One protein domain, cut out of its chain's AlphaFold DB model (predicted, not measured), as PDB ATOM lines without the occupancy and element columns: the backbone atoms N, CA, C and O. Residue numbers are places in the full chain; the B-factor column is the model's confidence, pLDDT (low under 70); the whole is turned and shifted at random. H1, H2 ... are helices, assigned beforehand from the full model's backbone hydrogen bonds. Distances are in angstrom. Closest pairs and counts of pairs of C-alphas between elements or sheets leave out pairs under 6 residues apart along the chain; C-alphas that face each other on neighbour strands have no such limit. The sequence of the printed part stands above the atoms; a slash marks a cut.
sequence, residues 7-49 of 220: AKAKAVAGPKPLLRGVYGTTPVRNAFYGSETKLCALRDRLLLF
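AT A GLANCE: This is residues 7 to 49 of the 220 residues of an uncharacterized protein of Aphanomyces astaci (UniProt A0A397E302). Two short helices, H1 and H2, make a small clump at one end, and a longer helix, H3, lies well away at the other end, reached by a long link with no named element. Residues 36 to 42, of which 38 to 42 belong to H3, stick out free of the rest. The printed part has 43 residues with three named helices in the order H1, H2, H3 and no named strand; its class is all helix, though 21 of the 43 residues, under half, are in named elements. The whole is loose, with a radius of gyration of the C-alphas of 12.8 A, and elongated, spanning 34 by 20 by 14 A along its three main axes.

IN THESE COORDINATES: Start at Ala 7, whose C-alpha is at (4.459, -41.246, 15.625); here H1 begins, and it takes up residues 7 to 11. Go on through residues 12 to 18 and you reach H2, residues 19 to 23, which begins at C-alpha 19 at (10.851, -37.080, 24.299). After it, residues 24 to 37 hold no named element, and their C-alphas lie 4 to 13 A from the mean of all C-alphas. Then find C-alpha 38 at (23.357, -22.768, 15.753), where H3 begins; it is the longest helix, residues 38 to 48, and runs 15.2 A from its first to its last C-alpha, ending at C-alpha 48 at (12.778, -15.792, 24.079).

HOW THE PARTS SIT: Look first at H1 and H2, which touch, with 7 pairs of C-alphas within 8 A. Their closest C-alphas are those of Lys 10 and Gly 21, 4.4 A apart, and their centres are 8.5 A apart. H3 touches no helix: H1 and H3 are apart, and so are H2 and H3, with no C-alpha of the one within 8 A of the other. Turn to the backbone N and O atoms and you will find that in H1, H2 and H3 every O i to N i+4 pair is within hydrogen-bond range.

THE WHOLE: The two C-alphas farthest apart are those of Ala 13 and Leu 46, at 35.0 A, while the first and last printed C-alphas, those of Ala 7 and Phe 49, are 30.8 A apart. The printed part has no cut from residue 7 to residue 49. The link from H1 to H2, with 7 residues, is short, and the link from H2 to H3, with 14 residues, is long. Read the B-factor column for the model's confidence: the mean pLDDT of the printed part is 84.2, that of H3 is 71, and residues 39 to 40, 42 and 46 to 47 are under 70.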
ATOM      1  N   ALA A   7       4.671 -39.857  16.033       93.44
ATOM      2  CA  ALA A   7       4.459 -41.246  15.625       93.44
ATOM      3  C   ALA A   7       5.767 -41.879  15.134       93.44
ATOM      4  O   ALA A   7       6.137 -42.976  15.558       93.44
ATOM      5  N   LYS A   8       6.530 -41.140  14.320       93.81
ATOM      6  CA  LYS A   8       7.867 -41.560  13.877       93.81
ATOM      7  C   LYS A   8       8.833 -41.645  15.049       93.81
ATOM      8  O   LYS A   8       9.583 -42.607  15.143       93.81
ATOM      9  N   ALA A   9       8.796 -40.682  15.971       91.44
ATOM     10  CA  ALA A   9       9.647 -40.703  17.159       91.44
ATOM     11  C   ALA A   9       9.365 -41.900  18.085       91.44
ATOM     12  O   ALA A   9      10.292 -42.387  18.726       91.44
ATOM     13  N   LYS A  10       8.121 -42.396  18.133       91.56
ATOM     14  CA  LYS A  10       7.739 -43.602  18.885       91.56
ATOM     15  C   LYS A  10       8.213 -44.897  18.224       91.56
ATOM     16  O   LYS A  10       8.501 -45.863  18.920       91.56
ATOM     17  N   ALA A  11       8.299 -44.904  16.894       92.00
ATOM     18  CA  ALA A  11       8.744 -46.053  16.111       92.00
ATOM     19  C   ALA A  11      10.275 -46.233  16.085       92.00
ATOM     20  O   ALA A  11      10.756 -47.304  15.724       92.00
ATOM     21  N   VAL A  12      11.057 -45.207  16.453       89.62
ATOM     22  CA  VAL A  12      12.522 -45.318  16.525       89.62
ATOM     23  C   VAL A  12      12.913 -46.206  17.707       89.62
ATOM     24  O   VAL A  12      12.740 -45.827  18.865       89.62
ATOM     25  N   ALA A  13      13.479 -47.377  17.409       75.19
ATOM     26  CA  ALA A  13      14.037 -48.272  18.414       75.19
ATOM     27  C   ALA A  13      15.310 -47.664  19.026       75.19
ATOM     28  O   ALA A  13      16.222 -47.242  18.316       75.19
ATOM     29  N   GLY A  14      15.380 -47.622  20.354       78.06
ATOM     30  CA  GLY A  14      16.536 -47.107  21.071       78.06
ATOM     31  C   GLY A  14      16.486 -47.445  22.560       78.06
ATOM     32  O   GLY A  14      15.437 -47.836  23.069       78.06
ATOM     33  N   PRO A  15      17.606 -47.278  23.282       79.38
ATOM     34  CA  PRO A  15      17.714 -47.649  24.695       79.38
ATOM     35  C   PRO A  15      16.838 -46.793  25.623       79.38
ATOM     36  O   PRO A  15      16.601 -47.171  26.766       79.38
ATOM     37  N   LYS A  16      16.371 -45.627  25.158       86.94
ATOM     38  CA  LYS A  16      15.456 -44.743  25.887       86.94
ATOM     39  C   LYS A  16      14.389 -44.201  24.937       86.94
ATOM     40  O   LYS A  16      14.728 -43.857  23.801       86.94
ATOM     41  N   PRO A  17      13.133 -44.065  25.390       87.06
ATOM     42  CA  PRO A  17      12.084 -43.482  24.572       87.06
ATOM     43  C   PRO A  17      12.387 -42.002  24.285       87.06
ATOM     44  O   PRO A  17      12.878 -41.260  25.140       87.06
ATOM     45  N   LEU A  18      12.117 -41.566  23.055       92.38
ATOM     46  CA  LEU A  18      12.385 -40.196  22.619       92.38
ATOM     47  C   LEU A  18      11.319 -39.239  23.168       92.38
ATOM     48  O   LEU A  18      10.130 -39.520  23.074       92.38
ATOM     49  N   LEU A  19      11.739 -38.071  23.666       92.19
ATOM     50  CA  LEU A  19      10.851 -37.080  24.299       92.19
ATOM     51  C   LEU A  19       9.604 -36.738  23.462       92.19
ATOM     52  O   LEU A  19       8.498 -36.726  23.997       92.19
ATOM     53  N   ARG A  20       9.749 -36.530  22.144       93.81
ATOM     54  CA  ARG A  20       8.602 -36.245  21.261       93.81
ATOM     55  C   ARG A  20       7.658 -37.438  21.101       93.81
ATOM     56  O   ARG A  20       6.468 -37.227  20.930       93.81
ATOM     57  N   GLY A  21       8.159 -38.671  21.181       92.44
ATOM     58  CA  GLY A  21       7.332 -39.883  21.114       92.44
ATOM     59  C   GLY A  21       6.586 -40.193  22.417       92.44
ATOM     60  O   GLY A  21       5.570 -40.883  22.383       92.44
ATOM     61  N   VAL A  22       7.078 -39.685  23.555       92.75
ATOM     62  CA  VAL A  22       6.431 -39.831  24.872       92.75
ATOM     63  C   VAL A  22       5.372 -38.755  25.094       92.75
ATOM     64  O   VAL A  22       4.278 -39.067  25.550       92.75
ATOM     65  N   TYR A  23       5.688 -37.500  24.766       93.81
ATOM     66  CA  TYR A  23       4.869 -36.345  25.152       93.81
ATOM     67  C   TYR A  23       4.183 -35.634  23.977       93.81
ATOM     68  O   TYR A  23       3.280 -34.827  24.189       93.81
ATOM     69  N   GLY A  24       4.604 -35.889  22.737       91.69
ATOM     70  CA  GLY A  24       3.998 -35.291  21.550       91.69
ATOM     71  C   GLY A  24       2.720 -36.014  21.121       91.69
ATOM     72  O   GLY A  24       2.588 -37.224  21.289       91.69
ATOM     73  N   THR A  25       1.785 -35.272  20.526       91.44
ATOM     74  CA  THR A  25       0.494 -35.812  20.051       91.44
ATOM     75  C   THR A  25       0.351 -35.758  18.534       91.44
ATOM     76  O   THR A  25      -0.121 -36.709  17.922       91.44
ATOM     77  N   THR A  26       0.781 -34.661  17.911       91.88
ATOM     78  CA  THR A  26       0.726 -34.443  16.455       91.88
ATOM     79  C   THR A  26       1.995 -33.719  15.988       91.88
ATOM     80  O   THR A  26       2.700 -33.155  16.827       91.88
ATOM     81  N   PRO A  27       2.301 -33.665  14.677       88.19
ATOM     82  CA  PRO A  27       3.472 -32.937  14.172       88.19
ATOM     83  C   PRO A  27       3.507 -31.453  14.571       88.19
ATOM     84  O   PRO A  27       4.577 -30.910  14.835       88.19
ATOM     85  N   VAL A  28       2.335 -30.815  14.674       89.81
ATOM     86  CA  VAL A  28       2.190 -29.417  15.119       89.81
ATOM     87  C   VAL A  28       2.182 -29.270  16.646       89.81
ATOM     88  O   VAL A  28       2.538 -28.219  17.164       89.81
ATOM     89  N   ARG A  29       1.821 -30.327  17.385       89.25
ATOM     90  CA  ARG A  29       1.857 -30.398  18.858       89.25
ATOM     91  C   ARG A  29       2.848 -31.471  19.304       89.25
ATOM     92  O   ARG A  29       2.478 -32.482  19.905       89.25
ATOM     93  N   ASN A  30       4.115 -31.256  18.975       90.44
ATOM     94  CA  ASN A  30       5.195 -32.218  19.204       90.44
ATOM     95  C   ASN A  30       5.814 -32.146  20.614       90.44
ATOM     96  O   ASN A  30       6.798 -32.835  20.879       90.44
ATOM     97  N   ALA A  31       5.242 -31.326  21.502       92.25
ATOM     98  CA  ALA A  31       5.657 -31.046  22.882       92.25
ATOM     99  C   ALA A  31       7.040 -30.392  23.066       92.25
ATOM    100  O   ALA A  31       7.202 -29.586  23.975       92.25
ATOM    101  N   PHE A  32       8.023 -30.690  22.215       89.00
ATOM    102  CA  PHE A  32       9.391 -30.191  22.343       89.00
ATOM    103  C   PHE A  32       9.867 -29.524  21.053       89.00
ATOM    104  O   PHE A  32      10.149 -30.191  20.046       89.00
ATOM    105  N   TYR A  33      10.036 -28.206  21.119       87.88
ATOM    106  CA  TYR A  33      10.737 -27.419  20.112       87.88
ATOM    107  C   TYR A  33      12.250 -27.433  20.368       87.88
ATOM    108  O   TYR A  33      12.706 -27.474  21.507       87.88
ATOM    109  N   GLY A  34      13.029 -27.393  19.292       87.94
ATOM    110  CA  GLY A  34      14.472 -27.237  19.355       87.94
ATOM    111  C   GLY A  34      14.981 -26.672  18.047       87.94
ATOM    112  O   GLY A  34      14.589 -27.152  16.983       87.94
ATOM    113  N   SER A  35      15.829 -25.658  18.139       90.31
ATOM    114  CA  SER A  35      16.388 -24.975  16.982       90.31
ATOM    115  C   SER A  35      17.250 -25.923  16.145       90.31
ATOM    116  O   SER A  35      18.066 -26.673  16.679       90.31
ATOM    117  N   GLU A  36      17.073 -25.878  14.827       83.25
ATOM    118  CA  GLU A  36      17.718 -26.811  13.894       83.25
ATOM    119  C   GLU A  36      19.202 -26.495  13.655       83.25
ATOM    120  O   GLU A  36      20.015 -27.392  13.446       83.25
ATOM    121  N   THR A  37      19.578 -25.217  13.735       81.19
ATOM    122  CA  THR A  37      20.955 -24.755  13.529       81.19
ATOM    123  C   THR A  37      21.425 -23.874  14.678       81.19
ATOM    124  O   THR A  37      20.625 -23.299  15.418       81.19
ATOM    125  N   LYS A  38      22.748 -23.697  14.790       78.31
ATOM    126  CA  LYS A  38      23.357 -22.768  15.753       78.31
ATOM    127  C   LYS A  38      22.858 -21.326  15.571       78.31
ATOM    128  O   LYS A  38      22.667 -20.626  16.559       78.31
ATOM    129  N   LEU A  39      22.616 -20.897  14.329       65.44
ATOM    130  CA  LEU A  39      22.075 -19.566  14.031       65.44
ATOM    131  C   LEU A  39      20.617 -19.434  14.484       65.44
ATOM    132  O   LEU A  39      20.268 -18.445  15.124       65.44
ATOM    133  N   CYS A  40      19.783 -20.447  14.231       67.19
ATOM    134  CA  CYS A  40      18.413 -20.476  14.746       67.19
ATOM    135  C   CYS A  40      18.397 -20.487  16.278       67.19
ATOM    136  O   CYS A  40      17.621 -19.753  16.872       67.19
ATOM    137  N   ALA A  41      19.297 -21.242  16.917       76.88
ATOM    138  CA  ALA A  41      19.413 -21.274  18.373       76.88
ATOM    139  C   ALA A  41      19.795 -19.906  18.948       76.88
ATOM    140  O   ALA A  41      19.233 -19.484  19.954       76.88
ATOM    141  N   LEU A  42      20.715 -19.185  18.299       66.69
ATOM    142  CA  LEU A  42      21.065 -17.818  18.685       66.69
ATOM    143  C   LEU A  42      19.880 -16.862  18.536       66.69
ATOM    144  O   LEU A  42      19.604 -16.113  19.469       66.69
ATOM    145  N   ARG A  43      19.166 -16.911  17.407       71.81
ATOM    146  CA  ARG A  43      17.957 -16.107  17.178       71.81
ATOM    147  C   ARG A  43      16.887 -16.399  18.227       71.81
ATOM    148  O   ARG A  43      16.376 -15.474  18.842       71.81
ATOM    149  N   ASP A  44      16.564 -17.671  18.438       75.75
ATOM    150  CA  ASP A  44      15.507 -18.096  19.356       75.75
ATOM    151  C   ASP A  44      15.873 -17.743  20.803       75.75
ATOM    152  O   ASP A  44      15.025 -17.267  21.551       75.75
ATOM    153  N   ARG A  45      17.153 -17.883  21.181       77.56
ATOM    154  CA  ARG A  45      17.667 -17.411  22.474       77.56
ATOM    155  C   ARG A  45      17.442 -15.913  22.645       77.56
ATOM    156  O   ARG A  45      16.964 -15.510  23.692       77.56
ATOM    157  N   LEU A  46      17.789 -15.105  21.642       65.81
ATOM    158  CA  LEU A  46      17.626 -13.648  21.697       65.81
ATOM    159  C   LEU A  46      16.153 -13.218  21.705       65.81
ATOM    160  O   LEU A  46      15.834 -12.200  22.306       65.81
ATOM    161  N   LEU A  47      15.273 -13.983  21.055       64.69
ATOM    162  CA  LEU A  47      13.837 -13.714  21.014       64.69
ATOM    163  C   LEU A  47      13.140 -14.078  22.333       64.69
ATOM    164  O   LEU A  47      12.304 -13.321  22.811       64.69
ATOM    165  N   LEU A  48      13.453 -15.249  22.894       73.88
ATOM    166  CA  LEU A  48      12.778 -15.792  24.079       73.88
ATOM    167  C   LEU A  48      13.376 -15.280  25.389       73.88
ATOM    168  O   LEU A  48      12.664 -15.119  26.374       73.88
ATOM    169  N   PHE A  49      14.686 -15.047  25.395       74.88
ATOM    170  CA  PHE A  49      15.444 -14.566  26.543       74.88
ATOM    171  C   PHE A  49      16.304 -13.392  26.081       74.88
ATOM    172  O   PHE A  49      17.531 -13.532  25.950       74.88
TER     173      PHE A  49